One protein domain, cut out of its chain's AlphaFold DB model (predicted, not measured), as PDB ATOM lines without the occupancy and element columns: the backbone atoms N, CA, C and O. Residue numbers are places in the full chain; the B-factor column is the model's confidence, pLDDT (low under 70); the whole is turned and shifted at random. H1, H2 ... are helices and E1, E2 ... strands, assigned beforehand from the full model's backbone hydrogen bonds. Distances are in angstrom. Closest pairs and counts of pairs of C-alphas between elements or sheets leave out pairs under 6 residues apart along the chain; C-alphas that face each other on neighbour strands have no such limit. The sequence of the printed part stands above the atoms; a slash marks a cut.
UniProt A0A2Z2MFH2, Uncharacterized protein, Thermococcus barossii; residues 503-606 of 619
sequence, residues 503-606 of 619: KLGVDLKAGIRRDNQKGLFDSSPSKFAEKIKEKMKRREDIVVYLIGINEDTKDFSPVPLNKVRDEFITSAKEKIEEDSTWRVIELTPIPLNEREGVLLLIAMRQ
ATOM      1  N   LYS A 503      54.974  24.372 -38.438       64.19
ATOM      2  CA  LYS A 503      55.959  25.427 -38.742       64.19
ATOM      3  C   LYS A 503      55.723  26.113 -40.092       64.19
ATOM      4  O   LYS A 503      56.334  27.135 -40.367       64.19
ATOM      5  N   LEU A 504      54.892  25.521 -40.948       61.28
ATOM      6  CA  LEU A 504      54.574  25.997 -42.294       61.28
ATOM      7  C   LEU A 504      53.091  26.385 -42.432       61.28
ATOM      8  O   LEU A 504      52.653  26.691 -43.538       61.28
ATOM      9  N   GLY A 505      52.326  26.368 -41.331       69.75
ATOM     10  CA  GLY A 505      50.927  26.797 -41.294       69.75
ATOM     11  C   GLY A 505      49.944  25.860 -42.004       69.75
ATOM     12  O   GLY A 505      48.900  26.333 -42.453       69.75
ATOM     13  N   VAL A 506      50.262  24.565 -42.141       73.62
ATOM     14  CA  VAL A 506      49.373  23.569 -42.768       73.62
ATOM     15  C   VAL A 506      48.889  22.554 -41.731       73.62
ATOM     16  O   VAL A 506      49.663  21.705 -41.285       73.62
ATOM     17  N   ASP A 507      47.591  22.598 -41.425       79.88
ATOM     18  CA  ASP A 507      46.954  21.841 -40.341       79.88
ATOM     19  C   ASP A 507      45.868  20.873 -40.869       79.88
ATOM     20  O   ASP A 507      45.106  21.192 -41.792       79.88
ATOM     21  N   LEU A 508      45.743  19.703 -40.235       79.50
ATOM     22  CA  LEU A 508      44.791  18.631 -40.540       79.50
ATOM     23  C   LEU A 508      43.815  18.472 -39.375       79.50
ATOM     24  O   LEU A 508      44.156  17.991 -38.298       79.50
ATOM     25  N   LYS A 509      42.561  18.868 -39.569       85.44
ATOM     26  CA  LYS A 509      41.607  18.934 -38.457       85.44
ATOM     27  C   LYS A 509      40.429  18.005 -38.697       85.44
ATOM     28  O   LYS A 509      39.864  17.971 -39.785       85.44
ATOM     29  N   ALA A 510      40.007  17.273 -37.668       81.06
ATOM     30  CA  ALA A 510      38.840  16.401 -37.761       81.06
ATOM     31  C   ALA A 510      37.566  17.206 -38.088       81.06
ATOM     32  O   ALA A 510      37.345  18.279 -37.517       81.06
ATOM     33  N   GLY A 511      36.706  16.679 -38.966       76.19
ATOM     34  CA  GLY A 511      35.400  17.271 -39.259       76.19
ATOM     35  C   GLY A 511      34.418  17.018 -38.117       76.19
ATOM     36  O   GLY A 511      34.102  17.933 -37.360       76.19
ATOM     37  N   ILE A 512      33.973  15.769 -37.944       77.00
ATOM     38  CA  ILE A 512      33.066  15.328 -36.867       77.00
ATOM     39  C   ILE A 512      33.641  14.069 -36.187       77.00
ATOM     40  O   ILE A 512      33.800  13.037 -36.842       77.00
ATOM     41  N   ARG A 513      33.956  14.111 -34.881       67.31
ATOM     42  CA  ARG A 513      34.413  12.911 -34.147       67.31
ATOM     43  C   ARG A 513      33.227  11.987 -33.828       67.31
ATOM     44  O   ARG A 513      32.126  12.467 -33.567       67.31
ATOM     45  N   ARG A 514      33.461  10.667 -33.851       54.31
ATOM     46  CA  ARG A 514      32.438   9.624 -33.618       54.31
ATOM     47  C   ARG A 514      31.948   9.552 -32.158       54.31
ATOM     48  O   ARG A 514      30.855   9.056 -31.922       54.31
ATOM     49  N   ASP A 515      32.682  10.146 -31.213       53.81
ATOM     50  CA  ASP A 515      32.503   9.909 -29.770       53.81
ATOM     51  C   ASP A 515      31.806  11.068 -29.022       53.81
ATOM     52  O   ASP A 515      32.206  11.440 -27.923       53.81
ATOM     53  N   ASN A 516      30.792  11.713 -29.614       47.00
ATOM     54  CA  ASN A 516      30.088  12.884 -29.039       47.00
ATOM     55  C   ASN A 516      30.953  14.133 -28.735       47.00
ATOM     56  O   ASN A 516      30.425  15.145 -28.268       47.00
ATOM     57  N   GLN A 517      32.250  14.139 -29.057       54.25
ATOM     58  CA  GLN A 517      33.059  15.360 -29.085       54.25
ATOM     59  C   GLN A 517      32.912  16.080 -30.432       54.25
ATOM     60  O   GLN A 517      32.969  15.476 -31.502       54.25
ATOM     61  N   LYS A 518      32.742  17.406 -30.401       64.06
ATOM     62  CA  LYS A 518      32.670  18.209 -31.626       64.06
ATOM     63  C   LYS A 518      34.066  18.329 -32.241       64.06
ATOM     64  O   LYS A 518      34.949  18.907 -31.614       64.06
ATOM     65  N   GLY A 519      34.242  17.840 -33.470       76.25
ATOM     66  CA  GLY A 519      35.418  18.158 -34.287       76.25
ATOM     67  C   GLY A 519      35.519  19.662 -34.579       76.25
ATOM     68  O   GLY A 519      34.770  20.480 -34.021       76.25
ATOM     69  N   LEU A 520      36.449  20.060 -35.448       86.19
ATOM     70  CA  LEU A 520      36.606  21.478 -35.775       86.19
ATOM     71  C   LEU A 520      35.375  22.018 -36.519       86.19
ATOM     72  O   LEU A 520      34.987  23.164 -36.300       86.19
ATOM     73  N   PHE A 521      34.707  21.185 -37.323       88.44
ATOM     74  CA  PHE A 521      33.476  21.570 -38.004       88.44
ATOM     75  C   PHE A 521      32.290  21.677 -37.025       88.44
ATOM     76  O   PHE A 521      32.028  20.786 -36.215       88.44
ATOM     77  N   ASP A 522      31.542  22.777 -37.118       88.38
ATOM     78  CA  ASP A 522      30.231  22.962 -36.492       88.38
ATOM     79  C   ASP A 522      29.286  23.506 -37.570       88.38
ATOM     80  O   ASP A 522      29.679  24.351 -38.370       88.38
ATOM     81  N   SER A 523      28.048  23.017 -37.624       86.56
ATOM     82  CA  SER A 523      27.084  23.464 -38.637       86.56
ATOM     83  C   SER A 523      26.565  24.882 -38.392       86.56
ATOM     84  O   SER A 523      25.895  25.439 -39.256       86.56
ATOM     85  N   SER A 524      26.839  25.469 -37.223       91.31
ATOM     86  CA  SER A 524      26.621  26.890 -36.965       91.31
ATOM     87  C   SER A 524      27.818  27.710 -37.471       91.31
ATOM     88  O   SER A 524      28.916  27.539 -36.934       91.31
ATOM     89  N   PRO A 525      27.624  28.654 -38.418       90.38
ATOM     90  CA  PRO A 525      28.705  29.510 -38.908       90.38
ATOM     91  C   PRO A 525      29.431  30.276 -37.796       90.38
ATOM     92  O   PRO A 525      30.645  30.418 -37.858       90.38
ATOM     93  N   SER A 526      28.713  30.722 -36.752       90.38
ATOM     94  CA  SER A 526      29.323  31.422 -35.610       90.38
ATOM     95  C   SER A 526      30.246  30.516 -34.809       90.38
ATOM     96  O   SER A 526      31.406  30.847 -34.609       90.38
ATOM     97  N   LYS A 527      29.757  29.338 -34.406       89.38
ATOM     98  CA  LYS A 527      30.555  28.396 -33.608       89.38
ATOM     99  C   LYS A 527      31.743  27.857 -34.395       89.38
ATOM    100  O   LYS A 527      32.793  27.592 -33.822       89.38
ATOM    101  N   PHE A 528      31.578  27.679 -35.705       91.44
ATOM    102  CA  PHE A 528      32.677  27.327 -36.593       91.44
ATOM    103  C   PHE A 528      33.725  28.446 -36.645       91.44
ATOM    104  O   PHE A 528      34.894  28.185 -36.376       91.44
ATOM    105  N   ALA A 529      33.310  29.688 -36.910       90.88
ATOM    106  CA  ALA A 529      34.207  30.839 -36.969       90.88
ATOM    107  C   ALA A 529      34.970  31.065 -35.653       90.88
ATOM    108  O   ALA A 529      36.179  31.270 -35.686       90.88
ATOM    109  N   GLU A 530      34.309  30.955 -34.497       89.81
ATOM    110  CA  GLU A 530      34.949  31.074 -33.177       89.81
ATOM    111  C   GLU A 530      36.058  30.035 -32.978       89.81
ATOM    112  O   GLU A 530      37.183  30.391 -32.620       89.81
ATOM    113  N   LYS A 531      35.780  28.761 -33.288       89.38
ATOM    114  CA  LYS A 531      36.783  27.687 -33.214       89.38
ATOM    115  C   LYS A 531      37.971  27.940 -34.143       89.38
ATOM    116  O   LYS A 531      39.109  27.650 -33.780       89.38
ATOM    117  N   ILE A 532      37.715  28.462 -35.343       89.00
ATOM    118  CA  ILE A 532      38.763  28.830 -36.300       89.00
ATOM    119  C   ILE A 532      39.623  29.972 -35.752       89.00
ATOM    120  O   ILE A 532      40.850  29.843 -35.718       89.00
ATOM    121  N   LYS A 533      39.001  31.055 -35.272       88.25
ATOM    122  CA  LYS A 533      39.701  32.204 -34.680       88.25
ATOM    123  C   LYS A 533      40.579  31.772 -33.507       88.25
ATOM    124  O   LYS A 533      41.739  32.170 -33.438       88.25
ATOM    125  N   GLU A 534      40.071  30.918 -32.621       85.31
ATOM    126  CA  GLU A 534      40.833  30.390 -31.481       85.31
ATOM    127  C   GLU A 534      42.105  29.649 -31.923       85.31
ATOM    128  O   GLU A 534      43.170  29.834 -31.332       85.31
ATOM    129  N   LYS A 535      42.023  28.860 -33.001       83.69
ATOM    130  CA  LYS A 535      43.177  28.142 -33.561       83.69
ATOM    131  C   LYS A 535      44.157  29.060 -34.295       83.69
ATOM    132  O   LYS A 535      45.362  28.824 -34.239       83.69
ATOM    133  N   MET A 536      43.668  30.116 -34.944       83.81
ATOM    134  CA  MET A 536      44.495  31.077 -35.683       83.81
ATOM    135  C   MET A 536      45.284  32.041 -34.783       83.81
ATOM    136  O   MET A 536      46.351  32.489 -35.192       83.81
ATOM    137  N   LYS A 537      44.833  32.313 -33.547       74.94
ATOM    138  CA  LYS A 537      45.502  33.232 -32.593       74.94
ATOM    139  C   LYS A 537      46.983  32.928 -32.308       74.94
ATOM    140  O   LYS A 537      47.674  33.781 -31.772       74.94
ATOM    141  N   ARG A 538      47.480  31.730 -32.631       63.81
ATOM    142  CA  ARG A 538      48.850  31.276 -32.324       63.81
ATOM    143  C   ARG A 538      49.742  31.094 -33.567       63.81
ATOM    144  O   ARG A 538      50.698  30.326 -33.497       63.81
ATOM    145  N   ARG A 539      49.403  31.685 -34.722       67.75
ATOM    146  CA  ARG A 539      49.992  31.319 -36.032       67.75
ATOM    147  C   ARG A 539      50.562  32.510 -36.833       67.75
ATOM    148  O   ARG A 539      50.293  33.667 -36.520       67.75
ATOM    149  N   GLU A 540      51.366  32.182 -37.855       65.75
ATOM    150  CA  GLU A 540      52.022  33.108 -38.805       65.75
ATOM    151  C   GLU A 540      51.044  33.781 -39.804       65.75
ATOM    152  O   GLU A 540      49.831  33.677 -39.685       65.75
ATOM    153  N   ASP A 541      51.577  34.466 -40.822       72.75
ATOM    154  CA  ASP A 541      50.855  35.291 -41.797       72.75
ATOM    155  C   ASP A 541      49.803  34.570 -42.662       72.75
ATOM    156  O   ASP A 541      48.877  35.232 -43.121       72.75
ATOM    157  N   ILE A 542      49.915  33.262 -42.931       72.81
ATOM    158  CA  ILE A 542      48.929  32.491 -43.720       72.81
ATOM    159  C   ILE A 542      48.737  31.112 -43.090       72.81
ATOM    160  O   ILE A 542      49.706  30.476 -42.681       72.81
ATOM    161  N   VAL A 543      47.487  30.643 -43.040       82.81
ATOM    162  CA  VAL A 543      47.129  29.315 -42.528       82.81
ATOM    163  C   VAL A 543      46.258  28.567 -43.533       82.81
ATOM    164  O   VAL A 543      45.315  29.135 -44.091       82.81
ATOM    165  N   VAL A 544      46.561  27.283 -43.732       81.94
ATOM    166  CA  VAL A 544      45.816  26.337 -44.569       81.94
ATOM    167  C   VAL A 544      45.282  25.209 -43.688       81.94
ATOM    168  O   VAL A 544      46.053  24.422 -43.145       81.94
ATOM    169  N   TYR A 545      43.959  25.096 -43.578       86.62
ATOM    170  CA  TYR A 545      43.297  23.998 -42.875       86.62
ATOM    171  C   TYR A 545      42.641  23.032 -43.860       86.62
ATOM    172  O   TYR A 545      41.832  23.437 -44.701       86.62
ATOM    173  N   LEU A 546      42.923  21.741 -43.692       83.25
ATOM    174  CA  LEU A 546      42.172  20.645 -44.303       83.25
ATOM    175  C   LEU A 546      41.263  20.021 -43.239       83.25
ATOM    176  O   LEU A 546      41.694  19.202 -42.425       83.25
ATOM    177  N   ILE A 547      39.998  20.441 -43.219       88.00
ATOM    178  CA  ILE A 547      39.026  20.053 -42.191       88.00
ATOM    179  C   ILE A 547      38.212  18.861 -42.695       88.00
ATOM    180  O   ILE A 547      37.434  18.974 -43.637       88.00
ATOM    181  N   GLY A 548      38.388  17.705 -42.077       81.62
ATOM    182  CA  GLY A 548      37.859  16.424 -42.542       81.62
ATOM    183  C   GLY A 548      38.852  15.268 -42.408       81.62
ATOM    184  O   GLY A 548      38.508  14.125 -42.705       81.62
ATOM    185  N   ILE A 549      40.077  15.560 -41.962       77.44
ATOM    186  CA  ILE A 549      41.196  14.623 -41.837       77.44
ATOM    187  C   ILE A 549      41.672  14.675 -40.386       77.44
ATOM    188  O   ILE A 549      42.003  15.750 -39.893       77.44
ATOM    189  N   ASN A 550      41.653  13.546 -39.677       73.12
ATOM    190  CA  ASN A 550      42.119  13.481 -38.297       73.12
ATOM    191  C   ASN A 550      43.578  13.026 -38.262       73.12
ATOM    192  O   ASN A 550      43.877  11.897 -38.647       73.12
ATOM    193  N   GLU A 551      44.472  13.883 -37.777       68.00
ATOM    194  CA  GLU A 551      45.879  13.525 -37.605       68.00
ATOM    195  C   GLU A 551      46.070  12.440 -36.535       68.00
ATOM    196  O   GLU A 551      46.755  11.448 -36.786       68.00
ATOM    197  N   ASP A 552      45.410  12.586 -35.378       65.31
ATOM    198  CA  ASP A 552      45.608  11.713 -34.211       65.31
ATOM    199  C   ASP A 552      45.266  10.252 -34.517       65.31
ATOM    200  O   ASP A 552      45.985   9.328 -34.142       65.31
ATOM    201  N   THR A 553      44.142  10.040 -35.207       63.78
ATOM    202  CA  THR A 553      43.651   8.696 -35.537       63.78
ATOM    203  C   THR A 553      44.077   8.247 -36.927       63.78
ATOM    204  O   THR A 553      43.814   7.108 -37.291       63.78
ATOM    205  N   LYS A 554      44.715   9.132 -37.710       60.97
ATOM    206  CA  LYS A 554      45.033   8.937 -39.136       60.97
ATOM    207  C   LYS A 554      43.822   8.542 -39.995       60.97
ATOM    208  O   LYS A 554      43.992   8.007 -41.088       60.97
ATOM    209  N   ASP A 555      42.612   8.842 -39.518       63.62
ATOM    210  CA  ASP A 555      41.352   8.508 -40.181       63.62
ATOM    211  C   ASP A 555      40.707   9.739 -40.817       63.62
ATOM    212  O   ASP A 555      40.843  10.877 -40.356       63.62
ATOM    213  N   PHE A 556      39.899   9.501 -41.844       70.50
ATOM    214  CA  PHE A 556      39.015  10.522 -42.381       70.50
ATOM    215  C   PHE A 556      37.781  10.696 -41.494       70.50
ATOM    216  O   PHE A 556      37.047   9.755 -41.189       70.50
ATOM    217  N   SER A 557      37.529  11.946 -41.133       77.44
ATOM    218  CA  SER A 557      36.369  12.403 -40.375       77.44
ATOM    219  C   SER A 557      35.648  13.447 -41.230       77.44
ATOM    220  O   SER A 557      35.705  14.638 -40.924       77.44
ATOM    221  N   PRO A 558      35.064  13.040 -42.370       79.88
ATOM    222  CA  PRO A 558      34.657  13.980 -43.396       79.88
ATOM    223  C   PRO A 558      33.478  14.850 -42.948       79.88
ATOM    224  O   PRO A 558      32.682  14.502 -42.074       79.88
ATOM    225  N   VAL A 559      33.386  16.022 -43.558       85.44
ATOM    226  CA  VAL A 559      32.339  17.008 -43.317       85.44
ATOM    227  C   VAL A 559      31.094  16.646 -44.141       85.44
ATOM    228  O   VAL A 559      31.224  16.377 -45.340       85.44
ATOM    229  N   PRO A 560      29.880  16.679 -43.553       85.00
ATOM    230  CA  PRO A 560      28.639  16.472 -44.293       85.00
ATOM    231  C   PRO A 560      28.391  17.646 -45.244       85.00
ATOM    232  O   PRO A 560      28.135  18.770 -44.805       85.00
ATOM    233  N   LEU A 561      28.433  17.391 -46.551       84.50
ATOM    234  CA  LEU A 561      28.316  18.440 -47.571       84.50
ATOM    235  C   LEU A 561      26.933  19.099 -47.572       84.50
ATOM    236  O   LEU A 561      26.811  20.290 -47.836       84.50
ATOM    237  N   ASN A 562      25.891  18.364 -47.173       83.19
ATOM    238  CA  ASN A 562      24.538  18.905 -47.014       83.19
ATOM    239  C   ASN A 562      24.430  20.010 -45.944       83.19
ATOM    240  O   ASN A 562      23.445  20.753 -45.946       83.19
ATOM    241  N   LYS A 563      25.419  20.117 -45.043       83.69
ATOM    242  CA  LYS A 563      25.515  21.157 -44.006       83.69
ATOM    243  C   LYS A 563      26.405  22.340 -44.408       83.69
ATOM    244  O   LYS A 563      26.442  23.321 -43.674       83.69
ATOM    245  N   VAL A 564      27.094  22.269 -45.548       84.69
ATOM    246  CA  VAL A 564      27.998  23.314 -46.058       84.69
ATOM    247  C   VAL A 564      27.399  23.906 -47.332       84.69
ATOM    248  O   VAL A 564      27.857  23.641 -48.440       84.69
ATOM    249  N   ARG A 565      26.321  24.676 -47.168       84.38
ATOM    250  CA  ARG A 565      25.698  25.427 -48.268       84.38
ATOM    251  C   ARG A 565      26.380  26.783 -48.461       84.38
ATOM    252  O   ARG A 565      27.155  27.214 -47.604       84.38
ATOM    253  N   ASP A 566      26.064  27.470 -49.552       83.38
ATOM    254  CA  ASP A 566      26.634  28.785 -49.865       83.38
ATOM    255  C   ASP A 566      26.361  29.820 -48.758       83.38
ATOM    256  O   ASP A 566      27.233  30.634 -48.445       83.38
ATOM    257  N   GLU A 567      25.209  29.747 -48.082       87.38
ATOM    258  CA  GLU A 567      24.884  30.625 -46.950       87.38
ATOM    259  C   GLU A 567      25.791  30.365 -45.741       87.38
ATOM    260  O   GLU A 567      26.220  31.302 -45.064       87.38
ATOM    261  N   PHE A 568      26.121  29.094 -45.482       91.88
ATOM    262  CA  PHE A 568      27.072  28.734 -44.429       91.88
ATOM    263  C   PHE A 568      28.455  29.299 -44.750       91.88
ATOM    264  O   PHE A 568      29.062  29.929 -43.888       91.88
ATOM    265  N   ILE A 569      28.935  29.099 -45.983       88.88
ATOM    266  CA  ILE A 569      30.256  29.567 -46.425       88.88
ATOM    267  C   ILE A 569      30.347  31.085 -46.285       88.88
ATOM    268  O   ILE A 569      31.313  31.587 -45.715       88.88
ATOM    269  N   THR A 570      29.333  31.802 -46.765       89.50
ATOM    270  CA  THR A 570      29.293  33.269 -46.743       89.50
ATOM    271  C   THR A 570      29.293  33.786 -45.304       89.50
ATOM    272  O   THR A 570      30.191  34.535 -44.926       89.50
ATOM    273  N   SER A 571      28.386  33.284 -44.457       91.00
ATOM    274  CA  SER A 571      28.297  33.706 -43.052       91.00
ATOM    275  C   SER A 571      29.538  33.331 -42.234       91.00
ATOM    276  O   SER A 571      29.931  34.064 -41.330       91.00
ATOM    277  N   ALA A 572      30.167  32.188 -42.520       91.75
ATOM    278  CA  ALA A 572      31.396  31.780 -41.848       91.75
ATOM    279  C   ALA A 572      32.574  32.683 -42.236       91.75
ATOM    280  O   ALA A 572      33.342  33.060 -41.354       91.75
ATOM    281  N   LYS A 573      32.702  33.055 -43.521       92.00
ATOM    282  CA  LYS A 573      33.730  34.000 -43.989       92.00
ATOM    283  C   LYS A 573      33.587  35.346 -43.281       92.00
ATOM    284  O   LYS A 573      34.525  35.759 -42.611       92.00
ATOM    285  N   GLU A 574      32.398  35.947 -43.332       91.81
ATOM    286  CA  GLU A 574      32.105  37.235 -42.683       91.81
ATOM    287  C   GLU A 574      32.469  37.225 -41.195       91.81
ATOM    288  O   GLU A 574      33.139  38.129 -40.703       91.81
ATOM    289  N   LYS A 575      32.094  36.162 -40.477       91.81
ATOM    290  CA  LYS A 575      32.375  36.049 -39.041       91.81
ATOM    291  C   LYS A 575      33.847  35.842 -38.733       91.81
ATOM    292  O   LYS A 575      34.310  36.343 -37.718       91.81
ATOM    293  N   ILE A 576      34.595  35.113 -39.563       90.62
ATOM    294  CA  ILE A 576      36.050  34.981 -39.389       90.62
ATOM    295  C   ILE A 576      36.736  36.340 -39.613       90.62
ATOM    296  O   ILE A 576      37.666  36.669 -38.879       90.62
ATOM    297  N   GLU A 577      36.251  37.130 -40.571       90.62
ATOM    298  CA  GLU A 577      36.813  38.437 -40.945       90.62
ATOM    299  C   GLU A 577      36.357  39.610 -40.055       90.62
ATOM    300  O   GLU A 577      36.927  40.693 -40.148       90.62
ATOM    301  N   GLU A 578      35.382  39.398 -39.163       87.69
ATOM    302  CA  GLU A 578      34.751  40.428 -38.316       87.69
ATOM    303  C   GLU A 578      35.753  41.291 -37.525       87.69
ATOM    304  O   GLU A 578      35.609  42.508 -37.457       87.69
ATOM    305  N   ASP A 579      36.830  40.690 -37.010       80.94
ATOM    306  CA  ASP A 579      37.833  41.401 -36.202       80.94
ATOM    307  C   ASP A 579      38.948  42.040 -37.056       80.94
ATOM    308  O   ASP A 579      39.984  42.438 -36.522       80.94
ATOM    309  N   SER A 580      38.807  42.059 -38.392       73.94
ATOM    310  CA  SER A 580      39.762  42.591 -39.393       73.94
ATOM    311  C   SER A 580      41.206  42.056 -39.319       73.94
ATOM    312  O   SER A 580      42.071  42.442 -40.101       73.94
ATOM    313  N   THR A 581      41.483  41.125 -38.406       82.31
ATOM    314  CA  THR A 581      42.811  40.544 -38.176       82.31
ATOM    315  C   THR A 581      43.166  39.545 -39.274       82.31
ATOM    316  O   THR A 581      44.310  39.468 -39.725       82.31
ATOM    317  N   TRP A 582      42.164  38.793 -39.731       85.12
ATOM    318  CA  TRP A 582      42.291  37.748 -40.734       85.12
ATOM    319  C   TRP A 582      41.398  38.058 -41.927       85.12
ATOM    320  O   TRP A 582      40.257  38.476 -41.768       85.12
ATOM    321  N   ARG A 583      41.926  37.824 -43.124       85.25
ATOM    322  CA  ARG A 583      41.182  37.782 -44.382       85.25
ATOM    323  C   ARG A 583      41.052  36.328 -44.810       85.25
ATOM    324  O   ARG A 583      42.070  35.658 -44.999       85.25
ATOM    325  N   VAL A 584      39.833  35.839 -44.987       85.56
ATOM    326  CA  VAL A 584      39.576  34.513 -45.545       85.56
ATOM    327  C   VAL A 584      39.733  34.587 -47.058       85.56
ATOM    328  O   VAL A 584      38.941  35.202 -47.767       85.56
ATOM    329  N   ILE A 585      40.768  33.928 -47.569       77.56
ATOM    330  CA  ILE A 585      41.028  33.854 -49.008       77.56
ATOM    331  C   ILE A 585      40.118  32.789 -49.643       77.56
ATOM    332  O   ILE A 585      39.489  33.038 -50.676       77.56
ATOM    333  N   GLU A 586      39.964  31.634 -48.982       81.06
ATOM    334  CA  GLU A 586      39.032  30.584 -49.401       81.06
ATOM    335  C   GLU A 586      38.398  29.841 -48.230       81.06
ATOM    336  O   GLU A 586      39.038  29.565 -47.223       81.06
ATOM    337  N   LEU A 587      37.138  29.458 -48.428       86.50
ATOM    338  CA  LEU A 587      36.437  28.435 -47.667       86.50
ATOM    339  C   LEU A 587      35.585  27.631 -48.658       86.50
ATOM    340  O   LEU A 587      34.546  28.119 -49.105       86.50
ATOM    341  N   THR A 588      36.025  26.428 -49.037       83.12
ATOM    342  CA  THR A 588      35.324  25.621 -50.050       83.12
ATOM    343  C   THR A 588      35.286  24.132 -49.708       83.12
ATOM    344  O   THR A 588      36.285  23.582 -49.237       83.12
ATOM    345  N   PRO A 589      34.150  23.451 -49.945       84.75
ATOM    346  CA  PRO A 589      34.085  22.008 -49.819       84.75
ATOM    347  C   PRO A 589      34.754  21.316 -51.014       84.75
ATOM    348  O   PRO A 589      34.577  21.699 -52.173       84.75
ATOM    349  N   ILE A 590      35.487  20.248 -50.721       79.62
ATOM    350  CA  ILE A 590      36.095  19.323 -51.673       79.62
ATOM    351  C   ILE A 590      35.383  17.974 -51.499       79.62
ATOM    352  O   ILE A 590      35.597  17.302 -50.485       79.62
ATOM    353  N   PRO A 591      34.504  17.576 -52.436       75.31
ATOM    354  CA  PRO A 591      33.715  16.361 -52.287       75.31
ATOM    355  C   PRO A 591      34.593  15.114 -52.420       75.31
ATOM    356  O   PRO A 591      35.271  14.920 -53.429       75.31
ATOM    357  N   LEU A 592      34.537  14.238 -51.416       70.38
ATOM    358  CA  LEU A 592      35.066  12.876 -51.518       70.38
ATOM    359  C   LEU A 592      34.007  11.956 -52.138       70.38
ATOM    360  O   LEU A 592      34.325  11.077 -52.932       70.38
ATOM    361  N   ASN A 593      32.732  12.182 -51.835       72.81
ATOM    362  CA  ASN A 593      31.593  11.532 -52.478       72.81
ATOM    363  C   ASN A 593      30.390  12.501 -52.513       72.81
ATOM    364  O   ASN A 593      30.541  13.690 -52.242       72.81
ATOM    365  N   GLU A 594      29.202  12.011 -52.868       71.50
ATOM    366  CA  GLU A 594      27.987  12.838 -52.979       71.50
ATOM    367  C   GLU A 594      27.487  13.407 -51.636       71.50
ATOM    368  O   GLU A 594      26.709  14.359 -51.623       71.50
ATOM    369  N   ARG A 595      27.900  12.832 -50.500       79.69
ATOM    370  CA  ARG A 595      27.399  13.178 -49.157       79.69
ATOM    371  C   ARG A 595      28.451  13.835 -48.270       79.69
ATOM    372  O   ARG A 595      28.102  14.627 -47.394       79.69
ATOM    373  N   GLU A 596      29.720  13.517 -48.486       82.25
ATOM    374  CA  GLU A 596      30.814  13.795 -47.562       82.25
ATOM    375  C   GLU A 596      32.053  14.339 -48.286       82.25
ATOM    376  O   GLU A 596      32.357  13.970 -49.427       82.25
ATOM    377  N   GLY A 597      32.794  15.222 -47.615       84.12
ATOM    378  CA  GLY A 597      33.999  15.831 -48.171       84.12
ATOM    379  C   GLY A 597      34.954  16.418 -47.136       84.12
ATOM    380  O   GLY A 597      34.781  16.245 -45.933       84.12
ATOM    381  N   VAL A 598      35.971  17.122 -47.621       84.44
ATOM    382  CA  VAL A 598      36.918  17.904 -46.811       84.44
ATOM    383  C   VAL A 598      36.644  19.382 -47.053       84.44
ATOM    384  O   VAL A 598      36.421  19.793 -48.188       84.44
ATOM    385  N   LEU A 599      36.651  20.196 -46.008       87.81
ATOM    386  CA  LEU A 599      36.516  21.642 -46.104       87.81
ATOM    387  C   LEU A 599      37.916  22.271 -46.106       87.81
ATOM    388  O   LEU A 599      38.663  22.134 -45.137       87.81
ATOM    389  N   LEU A 600      38.272  22.930 -47.209       85.38
ATOM    390  CA  LEU A 600      39.518  23.682 -47.355       85.38
ATOM    391  C   LEU A 600      39.281  25.118 -46.891       85.38
ATOM    392  O   LEU A 600      38.434  25.809 -47.460       85.38
ATOM    393  N   LEU A 601      40.037  25.558 -45.887       88.25
ATOM    394  CA  LEU A 601      40.058  26.941 -45.412       88.25
ATOM    395  C   LEU A 601      41.464  27.516 -45.584       88.25
ATOM    396  O   LEU A 601      42.440  26.913 -45.142       88.25
ATOM    397  N   ILE A 602      41.548  28.702 -46.177       83.81
ATOM    398  CA  ILE A 602      42.782  29.471 -46.329       83.81
ATOM    399  C   ILE A 602      42.520  30.876 -45.815       83.81
ATOM    400  O   ILE A 602      41.618  31.558 -46.308       83.81
ATOM    401  N   ALA A 603      43.311  31.319 -44.847       86.56
ATOM    402  CA  ALA A 603      43.224  32.671 -44.314       86.56
ATOM    403  C   ALA A 603      44.605  33.310 -44.208       86.56
ATOM    404  O   ALA A 603      45.600  32.624 -43.986       86.56
ATOM    405  N   MET A 604      44.645  34.630 -44.357       83.19
ATOM    406  CA  MET A 604      45.858  35.435 -44.281       83.19
ATOM    407  C   MET A 604      45.680  36.583 -43.296       83.19
ATOM    408  O   MET A 604      44.653  37.263 -43.303       83.19
ATOM    409  N   ARG A 605      46.699  36.827 -42.480       83.50
ATOM    410  CA  ARG A 605      46.751  37.946 -41.547       83.50
ATOM    411  C   ARG A 605      46.887  39.255 -42.326       83.50
ATOM    412  O   ARG A 605      47.714  39.375 -43.237       83.50
ATOM    413  N   GLN A 606      46.059  40.246 -42.006       77.06
ATOM    414  CA  GLN A 606      46.169  41.565 -42.625       77.06
ATOM    415  C   GLN A 606      47.352  42.322 -41.996       77.06
ATOM    416  O   GLN A 606      47.400  42.524 -40.785       77.06
TER     417      GLN A 606
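AT A GLANCE: This is residues 503 to 606 of the 619 residues of an uncharacterized protein of Thermococcus barossii (UniProt A0A2Z2MFH2). You are looking at one twisted sheet of four strands with two helices side by side over one face, a two-layer arrangement, and the other face bare. Long loops, residues 510 to 524 and 548 to 565, join strands to helices. The printed part has 104 residues, in the order E1 H1 E2 H2 E3 E4; the sheet order is E1 E2 E4 E3, mixed, and the class is mixed, helices and strands. It is compact and rounded, with a radius of gyration of the C-alphas of 12.8 A and spans of 34 by 32 by 23 A.

IN THESE COORDINATES: Find C-alpha 506 at (49.373, 23.569, -42.768), where E1 runs to 509. E2 is residues 542 to 547, 16.0 A; E4, 596 to 605, spans 29.6 A and ends at (46.751, 37.946, -41.547); E3, 582 to 591, spans 25.8 A. The helices are H1, 525 to 536, 16.2 A, and H2, 566 to 577, 16.6 A.

HOW THE PARTS SIT: E1 and E2 are parallel, with N 507 and O 544 2.9 A apart. E2 and E4 are antiparallel, with N 545 and O 601 2.8 A apart. E3 and E4 form an antiparallel hairpin, with N 590 and O 598 2.7 A apart. H2 lies over E3, along it at 25 degrees on the local plane, at a height over the sheet of 8.9 A; their closest C-alphas, of Glu 577 and Arg 583, are 5.6 A apart. H1, on the same face, runs slantwise to E4 at 55 degrees on the local plane, at a height of 10.0 A. H1 and H2 touch, closest at the C-alphas of Pro 525 and Ala 572, 4.6 A, at a steep tilt of 41 degrees, the same way. In both helices every O i to N i+4 pair is within hydrogen-bond range. E1, H1, E2 is a strand-helix-strand unit, two parallel neighbour strands with a helix between; E2, H2, E3 is a split one, with E4 between its strands. Both crossovers are right-handed.

THE WHOLE: The farthest C-alphas, of Asp 515 and Gln 606, are 36.8 A apart. The printed part has no cut; the links E1 to H1 and E2 to H2 are long. Look for pLDDT under 70 at residues 503 to 505, 513 to 518, 538 to 540 and 551 to 555.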